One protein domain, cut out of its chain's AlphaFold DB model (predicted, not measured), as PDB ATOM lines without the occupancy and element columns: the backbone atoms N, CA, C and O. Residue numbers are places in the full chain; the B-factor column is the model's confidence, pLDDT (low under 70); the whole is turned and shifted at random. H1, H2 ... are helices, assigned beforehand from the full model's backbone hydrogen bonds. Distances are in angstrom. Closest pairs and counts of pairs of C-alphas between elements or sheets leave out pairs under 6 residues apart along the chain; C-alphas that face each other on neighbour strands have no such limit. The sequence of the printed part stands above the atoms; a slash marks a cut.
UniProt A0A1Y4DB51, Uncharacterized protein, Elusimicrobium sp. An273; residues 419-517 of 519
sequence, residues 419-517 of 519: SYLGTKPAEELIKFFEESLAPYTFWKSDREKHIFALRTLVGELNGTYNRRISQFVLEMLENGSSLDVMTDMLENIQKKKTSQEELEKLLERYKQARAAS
ATOM      1  N   SER A 419     133.067  30.873 273.949       68.94
ATOM      2  CA  SER A 419     132.791  29.432 273.960       68.94
ATOM      3  C   SER A 419     133.354  28.702 275.188       68.94
ATOM      4  O   SER A 419     133.171  27.492 275.316       68.94
ATOM      5  N   TYR A 420     134.029  29.413 276.099       76.12
ATOM      6  CA  TYR A 420     134.512  28.865 277.363       76.12
ATOM      7  C   TYR A 420     133.374  28.809 278.389       76.12
ATOM      8  O   TYR A 420     132.666  29.790 278.601       76.12
ATOM      9  N   LEU A 421     133.194  27.650 279.023       69.50
ATOM     10  CA  LEU A 421     132.082  27.368 279.941       69.50
ATOM     11  C   LEU A 421     132.492  27.402 281.426       69.50
ATOM     12  O   LEU A 421     131.671  27.109 282.292       69.50
ATOM     13  N   GLY A 422     133.759  27.703 281.730       72.06
ATOM     14  CA  GLY A 422     134.290  27.715 283.097       72.06
ATOM     15  C   GLY A 422     134.316  29.098 283.760       72.06
ATOM     16  O   GLY A 422     133.848  30.087 283.207       72.06
ATOM     17  N   THR A 423     134.882  29.164 284.970       69.06
ATOM     18  CA  THR A 423     134.838  30.349 285.854       69.06
ATOM     19  C   THR A 423     136.162  31.108 285.978       69.06
ATOM     20  O   THR A 423     136.257  32.042 286.773       69.06
ATOM     21  N   LYS A 424     137.199  30.715 285.228       76.44
ATOM     22  CA  LYS A 424     138.505  31.388 285.280       76.44
ATOM     23  C   LYS A 424     138.422  32.827 284.743       76.44
ATOM     24  O   LYS A 424     137.729  33.052 283.748       76.44
ATOM     25  N   PRO A 425     139.140  33.788 285.353       76.81
ATOM     26  CA  PRO A 425     139.204  35.156 284.853       76.81
ATOM     27  C   PRO A 425     139.928  35.217 283.499       76.81
ATOM     28  O   PRO A 425     140.811  34.409 283.206       76.81
ATOM     29  N   ALA A 426     139.573  36.205 282.675       69.25
ATOM     30  CA  ALA A 426     140.103  36.357 281.316       69.25
ATOM     31  C   ALA A 426     141.640  36.471 281.275       69.25
ATOM     32  O   ALA A 426     142.274  35.915 280.383       69.25
ATOM     33  N   GLU A 427     142.248  37.126 282.267       74.50
ATOM     34  CA  GLU A 427     143.705  37.284 282.364       74.50
ATOM     35  C   GLU A 427     144.434  35.941 282.534       74.50
ATOM     36  O   GLU A 427     145.447  35.693 281.880       74.50
ATOM     37  N   GLU A 428     143.888  35.027 283.341       76.31
ATOM     38  CA  GLU A 428     144.456  33.684 283.522       76.31
ATOM     39  C   GLU A 428     144.313  32.820 282.263       76.31
ATOM     40  O   GLU A 428     145.170  31.984 281.976       76.31
ATOM     41  N   LEU A 429     143.241  33.026 281.496       73.81
ATOM     42  CA  LEU A 429     143.004  32.317 280.239       73.81
ATOM     43  C   LEU A 429     143.956  32.784 279.130       73.81
ATOM     44  O   LEU A 429     144.491  31.949 278.403       73.81
ATOM     45  N   ILE A 430     144.213  34.093 279.025       77.25
ATOM     46  CA  ILE A 430     145.212  34.637 278.089       77.25
ATOM     47  C   ILE A 430     146.597  34.092 278.438       77.25
ATOM     48  O   ILE A 430     147.281  33.568 277.560       77.25
ATOM     49  N   LYS A 431     146.971  34.122 279.722       81.06
ATOM     50  CA  LYS A 431     148.252  33.582 280.187       81.06
ATOM     51  C   LYS A 431     148.400  32.090 279.867       81.06
ATOM     52  O   LYS A 431     149.458  31.659 279.420       81.06
ATOM     53  N   PHE A 432     147.328  31.311 280.015       82.56
ATOM     54  CA  PHE A 432     147.316  29.899 279.626       82.56
ATOM     55  C   PHE A 432     147.549  29.693 278.120       82.56
ATOM     56  O   PHE A 432     148.302  28.792 277.740       82.56
ATOM     57  N   PHE A 433     146.936  30.510 277.257       82.38
ATOM     58  CA  PHE A 433     147.173  30.434 275.813       82.38
ATOM     59  C   PHE A 433     148.607  30.815 275.451       82.38
ATOM     60  O   PHE A 433     149.241  30.097 274.681       82.38
ATOM     61  N   GLU A 434     149.139  31.885 276.040       79.56
ATOM     62  CA  GLU A 434     150.516  32.329 275.812       79.56
ATOM     63  C   GLU A 434     151.535  31.260 276.241       79.56
ATOM     64  O   GLU A 434     152.425  30.919 275.463       79.56
ATOM     65  N   GLU A 435     151.378  30.664 277.428       84.00
ATOM     66  CA  GLU A 435     152.258  29.594 277.925       84.00
ATOM     67  C   GLU A 435     152.171  28.317 277.077       84.00
ATOM     68  O   GLU A 435     153.184  27.666 276.817       84.00
ATOM     69  N   SER A 436     150.969  27.963 276.616       83.12
ATOM     70  CA  SER A 436     150.744  26.752 275.818       83.12
ATOM     71  C   SER A 436     151.247  26.888 274.381       83.12
ATOM     72  O   SER A 436     151.678  25.899 273.787       83.12
ATOM     73  N   LEU A 437     151.203  28.098 273.818       83.62
ATOM     74  CA  LEU A 437     151.673  28.389 272.464       83.62
ATOM     75  C   LEU A 437     153.168  28.733 272.412       83.62
ATOM     76  O   LEU A 437     153.791  28.504 271.377       83.62
ATOM     77  N   ALA A 438     153.772  29.213 273.507       81.12
ATOM     78  CA  ALA A 438     155.181  29.625 273.569       81.12
ATOM     79  C   ALA A 438     156.203  28.655 272.928       81.12
ATOM     80  O   ALA A 438     157.131  29.151 272.285       81.12
ATOM     81  N   PRO A 439     156.064  27.314 273.036       83.19
ATOM     82  CA  PRO A 439     157.006  26.369 272.424       83.19
ATOM     83  C   PRO A 439     156.940  26.279 270.892       83.19
ATOM     84  O   PRO A 439     157.827  25.683 270.287       83.19
ATOM     85  N   TYR A 440     155.897  26.824 270.266       81.00
ATOM     86  CA  TYR A 440     155.610  26.662 268.841       81.00
ATOM     87  C   TYR A 440     155.833  27.974 268.077       81.00
ATOM     88  O   TYR A 440     155.779  29.061 268.653       81.00
ATOM     89  N   THR A 441     156.082  27.898 266.771       75.69
ATOM     90  CA  THR A 441     156.335  29.067 265.912       75.69
ATOM     91  C   THR A 441     155.197  29.346 264.932       75.69
ATOM     92  O   THR A 441     154.990  30.507 264.573       75.69
ATOM     93  N   PHE A 442     154.393  28.335 264.574       79.38
ATOM     94  CA  PHE A 442     153.326  28.460 263.571       79.38
ATOM     95  C   PHE A 442     152.287  29.547 263.902       79.38
ATOM     96  O   PHE A 442     151.778  30.216 263.003       79.38
ATOM     97  N   TRP A 443     151.961  29.737 265.186       72.94
ATOM     98  CA  TRP A 443     150.917  30.671 265.627       72.94
ATOM     99  C   TRP A 443     151.339  32.137 265.465       72.94
ATOM    100  O   TRP A 443     150.493  33.029 265.435       72.94
ATOM    101  N   LYS A 444     152.649  32.379 265.313       72.88
ATOM    102  CA  LYS A 444     153.226  33.698 265.047       72.88
ATOM    103  C   LYS A 444     153.227  34.061 263.564       72.88
ATOM    104  O   LYS A 444     153.434  35.227 263.251       72.88
ATOM    105  N   SER A 445     153.039  33.089 262.671       68.25
ATOM    106  CA  SER A 445     153.158  33.266 261.215       68.25
ATOM    107  C   SER A 445     151.862  33.007 260.442       68.25
ATOM    108  O   SER A 445     151.723  33.447 259.307       68.25
ATOM    109  N   ASP A 446     150.924  32.250 261.015       74.75
ATOM    110  CA  ASP A 446     149.733  31.768 260.314       74.75
ATOM    111  C   ASP A 446     148.481  31.950 261.184       74.75
ATOM    112  O   ASP A 446     148.295  31.283 262.208       74.75
ATOM    113  N   ARG A 447     147.614  32.882 260.769       76.19
ATOM    114  CA  ARG A 447     146.407  33.268 261.512       76.19
ATOM    115  C   ARG A 447     145.394  32.129 261.612       76.19
ATOM    116  O   ARG A 447     144.744  31.999 262.646       76.19
ATOM    117  N   GLU A 448     145.237  31.318 260.571       78.44
ATOM    118  CA  GLU A 448     144.241  30.242 260.566       78.44
ATOM    119  C   GLU A 448     144.673  29.107 261.493       78.44
ATOM    120  O   GLU A 448     143.888  28.645 262.327       78.44
ATOM    121  N   LYS A 449     145.960  28.743 261.441       81.12
ATOM    122  CA  LYS A 449     146.556  27.799 262.396       81.12
ATOM    123  C   LYS A 449     146.500  28.311 263.828       81.12
ATOM    124  O   LYS A 449     146.237  27.532 264.740       81.12
ATOM    125  N   HIS A 450     146.699  29.610 264.033       82.19
ATOM    126  CA  HIS A 450     146.583  30.228 265.349       82.19
ATOM    127  C   HIS A 450     145.147  30.149 265.898       82.19
ATOM    128  O   HIS A 450     144.946  29.687 267.020       82.19
ATOM    129  N   ILE A 451     144.130  30.500 265.101       81.38
ATOM    130  CA  ILE A 451     142.717  30.380 265.506       81.38
ATOM    131  C   ILE A 451     142.367  28.922 265.837       81.38
ATOM    132  O   ILE A 451     141.692  28.656 266.834       81.38
ATOM    133  N   PHE A 452     142.837  27.969 265.030       82.56
ATOM    134  CA  PHE A 452     142.608  26.544 265.261       82.56
ATOM    135  C   PHE A 452     143.279  26.043 266.552       82.56
ATOM    136  O   PHE A 452     142.663  25.316 267.338       82.56
ATOM    137  N   ALA A 453     144.512  26.479 266.816       83.88
ATOM    138  CA  ALA A 453     145.231  26.174 268.048       83.88
ATOM    139  C   ALA A 453     144.506  26.722 269.286       83.88
ATOM    140  O   ALA A 453     144.282  25.982 270.242       83.88
ATOM    141  N   LEU A 454     144.053  27.980 269.240       83.38
ATOM    142  CA  LEU A 454     143.288  28.591 270.328       83.38
ATOM    143  C   LEU A 454     141.960  27.864 270.580       83.38
ATOM    144  O   LEU A 454     141.621  27.599 271.729       83.38
ATOM    145  N   ARG A 455     141.228  27.457 269.531       82.75
ATOM    146  CA  ARG A 455     140.007  26.636 269.676       82.75
ATOM    147  C   ARG A 455     140.279  25.294 270.351       82.75
ATOM    148  O   ARG A 455     139.496  24.860 271.192       82.75
ATOM    149  N   THR A 456     141.386  24.649 269.996       82.44
ATOM    150  CA  THR A 456     141.794  23.372 270.595       82.44
ATOM    151  C   THR A 456     142.109  23.547 272.082       82.44
ATOM    152  O   THR A 456     141.627  22.776 272.907       82.44
ATOM    153  N   LEU A 457     142.822  24.618 272.444       83.88
ATOM    154  CA  LEU A 457     143.128  24.963 273.835       83.88
ATOM    155  C   LEU A 457     141.880  25.355 274.646       83.88
ATOM    156  O   LEU A 457     141.763  24.982 275.810       83.88
ATOM    157  N   VAL A 458     140.902  26.042 274.044       83.12
ATOM    158  CA  VAL A 458     139.588  26.274 274.681       83.12
ATOM    159  C   VAL A 458     138.861  24.949 274.926       83.12
ATOM    160  O   VAL A 458     138.255  24.766 275.981       83.12
ATOM    161  N   GLY A 459     138.948  23.999 273.992       79.25
ATOM    162  CA  GLY A 459     138.405  22.655 274.184       79.25
ATOM    163  C   GLY A 459     139.079  21.888 275.329       79.25
ATOM    164  O   GLY A 459     138.399  21.210 276.097       79.25
ATOM    165  N   GLU A 460     140.390  22.054 275.522       83.06
ATOM    166  CA  GLU A 460     141.085  21.528 276.707       83.06
ATOM    167  C   GLU A 460     140.519  22.107 278.003       83.06
ATOM    168  O   GLU A 460     140.207  21.375 278.941       83.06
ATOM    169  N   LEU A 461     140.330  23.425 278.039       81.75
ATOM    170  CA  LEU A 461     139.810  24.127 279.210       81.75
ATOM    171  C   LEU A 461     138.352  23.772 279.529       81.75
ATOM    172  O   LEU A 461     137.968  23.768 280.697       81.75
ATOM    173  N   ASN A 462     137.552  23.458 278.508       81.00
ATOM    174  CA  ASN A 462     136.181  22.965 278.651       81.00
ATOM    175  C   ASN A 462     136.109  21.456 278.955       81.00
ATOM    176  O   ASN A 462     135.017  20.929 279.163       81.00
ATOM    177  N   GLY A 463     137.244  20.747 278.953       72.06
ATOM    178  CA  GLY A 463     137.312  19.302 279.170       72.06
ATOM    179  C   GLY A 463     136.825  18.454 277.990       72.06
ATOM    180  O   GLY A 463     136.647  17.247 278.146       72.06
ATOM    181  N   THR A 464     136.612  19.048 276.809       74.94
ATOM    182  CA  THR A 464     136.303  18.294 275.580       74.94
ATOM    183  C   THR A 464     137.543  17.620 274.998       74.94
ATOM    184  O   THR A 464     137.421  16.578 274.352       74.94
ATOM    185  N   TYR A 465     138.730  18.163 275.275       77.56
ATOM    186  CA  TYR A 465     140.021  17.551 274.963       77.56
ATOM    187  C   TYR A 465     140.859  17.382 276.231       77.56
ATOM    188  O   TYR A 465     140.743  18.155 277.177       77.56
ATOM    189  N   ASN A 466     141.727  16.368 276.256       77.69
ATOM    190  CA  ASN A 466     142.763  16.273 277.282       77.69
ATOM    191  C   ASN A 466     144.043  16.978 276.805       77.69
ATOM    192  O   ASN A 466     144.269  17.143 275.606       77.69
ATOM    193  N   ARG A 467     144.925  17.328 277.749       79.06
ATOM    194  CA  ARG A 467     146.206  17.997 277.465       79.06
ATOM    195  C   ARG A 467     147.053  17.288 276.401       79.06
ATOM    196  O   ARG A 467     147.756  17.937 275.635       79.06
ATOM    197  N   ARG A 468     146.978  15.955 276.329       76.31
ATOM    198  CA  ARG A 468     147.733  15.145 275.358       76.31
ATOM    199  C   ARG A 468     147.238  15.359 273.926       76.31
ATOM    200  O   ARG A 468     148.057  15.458 273.019       76.31
ATOM    201  N   ILE A 469     145.921  15.459 273.725       77.50
ATOM    202  CA  ILE A 469     145.310  15.753 272.422       77.50
ATOM    203  C   ILE A 469     145.694  17.166 271.976       77.50
ATOM    204  O   ILE A 469     146.127  17.338 270.840       77.50
ATOM    205  N   SER A 470     145.620  18.158 272.868       81.44
ATOM    206  CA  SER A 470     146.040  19.526 272.547       81.44
ATOM    207  C   SER A 470     147.516  19.597 272.175       81.44
ATOM    208  O   SER A 470     147.851  20.135 271.126       81.44
ATOM    209  N   GLN A 471     148.403  18.999 272.979       82.88
ATOM    210  CA  GLN A 471     149.841  18.950 272.686       82.88
ATOM    211  C   GLN A 471     150.120  18.287 271.335       82.88
ATOM    212  O   GLN A 471     150.880  18.823 270.535       82.88
ATOM    213  N   PHE A 472     149.446  17.175 271.037       80.75
ATOM    214  CA  PHE A 472     149.571  16.503 269.750       80.75
ATOM    215  C   PHE A 472     149.140  17.393 268.576       80.75
ATOM    216  O   PHE A 472     149.835  17.458 267.565       80.75
ATOM    217  N   VAL A 473     148.010  18.094 268.692       81.62
ATOM    218  CA  VAL A 473     147.532  19.015 267.648       81.62
ATOM    219  C   VAL A 473     148.519  20.161 267.432       81.62
ATOM    220  O   VAL A 473     148.834  20.481 266.287       81.62
ATOM    221  N   LEU A 474     149.056  20.743 268.508       84.38
ATOM    222  CA  LEU A 474     150.050  21.816 268.426       84.38
ATOM    223  C   LEU A 474     151.362  21.333 267.777       84.38
ATOM    224  O   LEU A 474     151.877  21.994 266.874       84.38
ATOM    225  N   GLU A 475     151.854  20.140 268.134       82.94
ATOM    226  CA  GLU A 475     152.991  19.494 267.456       82.94
ATOM    227  C   GLU A 475     152.704  19.245 265.965       82.94
ATOM    228  O   GLU A 475     153.577  19.386 265.104       82.94
ATOM    229  N   MET A 476     151.476  18.854 265.625       80.00
ATOM    230  CA  MET A 476     151.093  18.570 264.244       80.00
ATOM    231  C   MET A 476     151.011  19.836 263.388       80.00
ATOM    232  O   MET A 476     151.444  19.786 262.226       80.00
ATOM    233  N   LEU A 477     150.512  20.936 263.961       81.88
ATOM    234  CA  LEU A 477     150.471  22.273 263.364       81.88
ATOM    235  C   LEU A 477     151.878  22.805 263.080       81.88
ATOM    236  O   LEU A 477     152.144  23.226 261.953       81.88
ATOM    237  N   GLU A 478     152.789  22.706 264.054       82.38
ATOM    238  CA  GLU A 478     154.187  23.147 263.918       82.38
ATOM    239  C   GLU A 478     154.901  22.422 262.780       82.38
ATOM    240  O   GLU A 478     155.581  23.016 261.951       82.38
ATOM    241  N   ASN A 479     154.661  21.121 262.670       79.38
ATOM    242  CA  ASN A 479     155.272  20.296 261.639       79.38
ATOM    243  C   ASN A 479     154.645  20.488 260.236       79.38
ATOM    244  O   ASN A 479     155.063  19.808 259.289       79.38
ATOM    245  N   GLY A 480     153.605  21.328 260.097       72.00
ATOM    246  CA  GLY A 480     152.983  21.706 258.820       72.00
ATOM    247  C   GLY A 480     151.836  20.810 258.336       72.00
ATOM    248  O   GLY A 480     151.756  20.529 257.146       72.00
ATOM    249  N   SER A 481     150.988  20.285 259.228       76.56
ATOM    250  CA  SER A 481     149.789  19.523 258.806       76.56
ATOM    251  C   SER A 481     148.700  20.458 258.281       76.56
ATOM    252  O   SER A 481     148.580  21.582 258.769       76.56
ATOM    253  N   SER A 482     147.884  19.994 257.330       75.75
ATOM    254  CA  SER A 482     146.708  20.745 256.875       75.75
ATOM    255  C   SER A 482     145.605  20.747 257.935       75.75
ATOM    256  O   SER A 482     145.417  19.768 258.664       75.75
ATOM    257  N   LEU A 483     144.874  21.863 258.013       76.12
ATOM    258  CA  LEU A 483     143.788  22.078 258.974       76.12
ATOM    259  C   LEU A 483     142.663  21.044 258.817       76.12
ATOM    260  O   LEU A 483     142.134  20.571 259.824       76.12
ATOM    261  N   ASP A 484     142.369  20.621 257.587       74.44
ATOM    262  CA  ASP A 484     141.335  19.620 257.290       74.44
ATOM    263  C   ASP A 484     141.655  18.265 257.935       74.44
ATOM    264  O   ASP A 484     140.838  17.699 258.658       74.44
ATOM    265  N   VAL A 485     142.901  17.796 257.792       73.81
ATOM    266  CA  VAL A 485     143.358  16.519 258.366       73.81
ATOM    267  C   VAL A 485     143.301  16.545 259.893       73.81
ATOM    268  O   VAL A 485     142.967  15.545 260.529       73.81
ATOM    269  N   MET A 486     143.615  17.689 260.504       75.38
ATOM    270  CA  MET A 486     143.542  17.835 261.961       75.38
ATOM    271  C   MET A 486     142.101  17.920 262.465       75.38
ATOM    272  O   MET A 486     141.812  17.412 263.548       75.38
ATOM    273  N   THR A 487     141.196  18.504 261.680       76.50
ATOM    274  CA  THR A 487     139.764  18.569 262.001       76.50
ATOM    275  C   THR A 487     139.139  17.173 261.962       76.50
ATOM    276  O   THR A 487     138.550  16.740 262.953       76.50
ATOM    277  N   ASP A 488     139.383  16.415 260.889       73.62
ATOM    278  CA  ASP A 488     138.918  15.028 260.738       73.62
ATOM    279  C   ASP A 488     139.453  14.109 261.844       73.62
ATOM    280  O   ASP A 488     138.769  13.202 262.335       73.62
ATOM    281  N   MET A 489     140.700  14.332 262.264       74.00
ATOM    282  CA  MET A 489     141.310  13.596 263.367       74.00
ATOM    283  C   MET A 489     140.611  13.894 264.700       74.00
ATOM    284  O   MET A 489     140.280  12.959 265.433       74.00
ATOM    285  N   LEU A 490     140.371  15.170 265.021       74.12
ATOM    286  CA  LEU A 490     139.701  15.561 266.263       74.12
ATOM    287  C   LEU A 490     138.266  15.023 266.332       74.12
ATOM    288  O   LEU A 490     137.864  14.512 267.379       74.12
ATOM    289  N   GLU A 491     137.528  15.032 265.219       73.69
ATOM    290  CA  GLU A 491     136.203  14.409 265.148       73.69
ATOM    291  C   GLU A 491     136.244  12.895 265.401       73.69
ATOM    292  O   GLU A 491     135.391  12.346 266.104       73.69
ATOM    293  N   ASN A 492     137.240  12.203 264.843       70.25
ATOM    294  CA  ASN A 492     137.410  10.763 265.034       70.25
ATOM    295  C   ASN A 492     137.762  10.402 266.484       70.25
ATOM    296  O   ASN A 492     137.271   9.394 266.999       70.25
ATOM    297  N   ILE A 493     138.577  11.227 267.148       67.88
ATOM    298  CA  ILE A 493     138.932  11.065 268.564       67.88
ATOM    299  C   ILE A 493     137.707  11.308 269.460       67.88
ATOM    300  O   ILE A 493     137.473  10.540 270.389       67.88
ATOM    301  N   GLN A 494     136.872  12.308 269.162       66.38
ATOM    302  CA  GLN A 494     135.649  12.571 269.933       66.38
ATOM    303  C   GLN A 494     134.576  11.483 269.764       66.38
ATOM    304  O   GLN A 494     133.893  11.136 270.731       66.38
ATOM    305  N   LYS A 495     134.424  10.914 268.558       65.31
ATOM    306  CA  LYS A 495     133.449   9.839 268.274       65.31
ATOM    307  C   LYS A 495     133.821   8.512 268.947       65.31
ATOM    308  O   LYS A 495     132.937   7.741 269.317       65.31
ATOM    309  N   LYS A 496     135.114   8.241 269.137       61.66
ATOM    310  CA  LYS A 496     135.628   7.038 269.803       61.66
ATOM    311  C   LYS A 496     136.034   7.380 271.237       61.66
ATOM    312  O   LYS A 496     137.206   7.638 271.483       61.66
ATOM    313  N   LYS A 497     135.096   7.375 272.196       55.88
ATOM    314  CA  LYS A 497     135.417   7.489 273.639       55.88
ATOM    315  C   LYS A 497     136.327   6.324 274.056       55.88
ATOM    316  O   LYS A 497     135.841   5.254 274.401       55.88
ATOM    317  N   THR A 498     137.634   6.524 273.942       56.41
ATOM    318  CA  THR A 498     138.659   5.478 273.987       56.41
ATOM    319  C   THR A 498     139.373   5.489 275.329       56.41
ATOM    320  O   THR A 498     139.556   6.539 275.947       56.41
ATOM    321  N   SER A 499     139.748   4.300 275.798       61.34
ATOM    322  CA  SER A 499     140.568   4.136 277.000       61.34
ATOM    323  C   SER A 499     141.971   4.735 276.797       61.34
ATOM    324  O   SER A 499     142.401   4.985 275.668       61.34
ATOM    325  N   GLN A 500     142.705   4.989 277.885       62.12
ATOM    326  CA  GLN A 500     143.990   5.703 277.841       62.12
ATOM    327  C   GLN A 500     145.034   5.036 276.916       62.12
ATOM    328  O   GLN A 500     145.747   5.740 276.203       62.12
ATOM    329  N   GLU A 501     145.068   3.701 276.864       62.12
ATOM    330  CA  GLU A 501     145.967   2.923 275.992       62.12
ATOM    331  C   GLU A 501     145.541   2.932 274.512       62.12
ATOM    332  O   GLU A 501     146.374   2.877 273.605       62.12
ATOM    333  N   GLU A 502     144.238   3.008 274.238       63.69
ATOM    334  CA  GLU A 502     143.713   3.083 272.872       63.69
ATOM    335  C   GLU A 502     143.964   4.455 272.251       63.69
ATOM    336  O   GLU A 502     144.274   4.536 271.060       63.69
ATOM    337  N   LEU A 503     143.895   5.519 273.057       65.81
ATOM    338  CA  LEU A 503     144.247   6.868 272.628       65.81
ATOM    339  C   LEU A 503     145.733   6.956 272.245       65.81
ATOM    340  O   LEU A 503     146.052   7.526 271.206       65.81
ATOM    341  N   GLU A 504     146.637   6.355 273.025       64.50
ATOM    342  CA  GLU A 504     148.076   6.338 272.715       64.50
ATOM    343  C   GLU A 504     148.367   5.596 271.404       64.50
ATOM    344  O   GLU A 504     148.998   6.161 270.510       64.50
ATOM    345  N   LYS A 505     147.793   4.400 271.208       69.00
ATOM    346  CA  LYS A 505     147.924   3.655 269.941       69.00
ATOM    347  C   LYS A 505     147.375   4.425 268.740       69.00
ATOM    348  O   LYS A 505     147.887   4.289 267.629       69.00
ATOM    349  N   LEU A 506     146.312   5.199 268.932       68.31
ATOM    350  CA  LEU A 506     145.652   5.951 267.868       68.31
ATOM    351  C   LEU A 506     146.446   7.213 267.498       68.31
ATOM    352  O   LEU A 506     146.665   7.457 266.313       68.31
ATOM    353  N   LEU A 507     146.968   7.952 268.483       69.94
ATOM    354  CA  LEU A 507     147.871   9.088 268.256       69.94
ATOM    355  C   LEU A 507     149.185   8.645 267.595       69.94
ATOM    356  O   LEU A 507     149.658   9.291 266.660       69.94
ATOM    357  N   GLU A 508     149.752   7.516 268.017       71.56
ATOM    358  CA  GLU A 508     150.996   6.983 267.454       71.56
ATOM    359  C   GLU A 508     150.814   6.484 266.013       71.56
ATOM    360  O   GLU A 508     151.657   6.754 265.154       71.56
ATOM    361  N   ARG A 509     149.655   5.888 265.693       70.69
ATOM    362  CA  ARG A 509     149.260   5.591 264.305       70.69
ATOM    363  C   ARG A 509     149.182   6.844 263.438       70.69
ATOM    364  O   ARG A 509     149.631   6.797 262.298       70.69
ATOM    365  N   TYR A 510     148.661   7.961 263.950       70.38
ATOM    366  CA  TYR A 510     148.643   9.220 263.199       70.38
ATOM    367  C   TYR A 510     150.050   9.813 263.008       70.38
ATOM    368  O   TYR A 510     150.336  10.321 261.921       70.38
ATOM    369  N   LYS A 511     150.964   9.691 263.991       68.69
ATOM    370  CA  LYS A 511     152.380  10.077 263.793       68.69
ATOM    371  C   LYS A 511     153.043   9.220 262.706       68.69
ATOM    372  O   LYS A 511     153.711   9.763 261.830       68.69
ATOM    373  N   GLN A 512     152.816   7.904 262.723       68.38
ATOM    374  CA  GLN A 512     153.383   6.959 261.751       68.38
ATOM    375  C   GLN A 512     152.806   7.137 260.337       68.38
ATOM    376  O   GLN A 512     153.567   7.196 259.374       68.38
ATOM    377  N   ALA A 513     151.484   7.289 260.202       64.38
ATOM    378  CA  ALA A 513     150.819   7.507 258.913       64.38
ATOM    379  C   ALA A 513     151.310   8.785 258.217       64.38
ATOM    380  O   ALA A 513     151.445   8.828 256.998       64.38
ATOM    381  N   ARG A 514     151.639   9.816 258.999       62.38
ATOM    382  CA  ARG A 514     152.215  11.057 258.486       62.38
ATOM    383  C   ARG A 514     153.698  10.937 258.144       62.38
ATOM    384  O   ARG A 514     154.126  11.490 257.138       62.38
ATOM    385  N   ALA A 515     154.491  10.243 258.961       61.44
ATOM    386  CA  ALA A 515     155.892   9.978 258.631       61.44
ATOM    387  C   ALA A 515     156.004   9.247 257.279       61.44
ATOM    388  O   ALA A 515     156.863   9.584 256.472       61.44
ATOM    389  N   ALA A 516     155.062   8.341 256.998       58.12
ATOM    390  CA  ALA A 516     154.932   7.656 255.714       58.12
ATOM    391  C   ALA A 516     154.387   8.533 254.566       58.12
ATOM    392  O   ALA A 516     154.564   8.162 253.415       58.12
ATOM    393  N   SER A 517     153.734   9.669 254.846       54.41
ATOM    394  CA  SER A 517     153.236  10.601 253.817       54.41
ATOM    395  C   SER A 517     154.218  11.732 253.479       54.41
ATOM    396  O   SER A 517     153.922  12.549 252.609       54.41
TER     397      SER A 517
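What this domain is: This is residues 419 to 517 of the 519 residues of an uncharacterized protein of Elusimicrobium sp. An273 (UniProt A0A1Y4DB51). Four helices, H2 to H5, stand side by side in a zigzag row, each running opposite to the one before, with H1 steeply tilted at the H2 end. The 99 printed residues have five named helices, H1 to H5 in chain order, and no named strand: all helix. The whole is compact, with a radius of gyration of the C-alphas of 13.7 A and spans of 40 by 32 by 20 A.

Where its parts are: Find C-alpha 426 at (140.103, 36.357, 281.316), where H1, residues 426 to 437, begins its 16.6 A. Next come H2, residues 447 to 461, 21.0 A; H3, 467 to 478, 16.5 A; and H4, 483 to 495, 18.5 A. H5, residues 500 to 517, runs 26.2 A to C-alpha 517 at (153.236, 10.601, 253.817).

How they stand to each other: H1 and H2 are close but not clearly touching; their closest C-alphas, Phe 433 and Leu 454, are 7.0 A apart. The hairpin H2 and H3 touch, closest at C-alphas Thr 456 and Ser 470, 6.1 A, at a shallow tilt of 7 degrees. The hairpin H3 and H4 only just touch, with 3 pairs of C-alphas within 8 A, through residues 473 to 477 and 483 to 486 alone; Val 473 and Met 486 are closest, C-alphas 7.0 A apart. H5 is close to H4 but not clearly touching. Each helix has every O i to N i+4 pair within hydrogen-bond range.

The domain as a whole: The printed part has no cut and no long link; pLDDT is under 70 in 27 residues, among them 493 to 507.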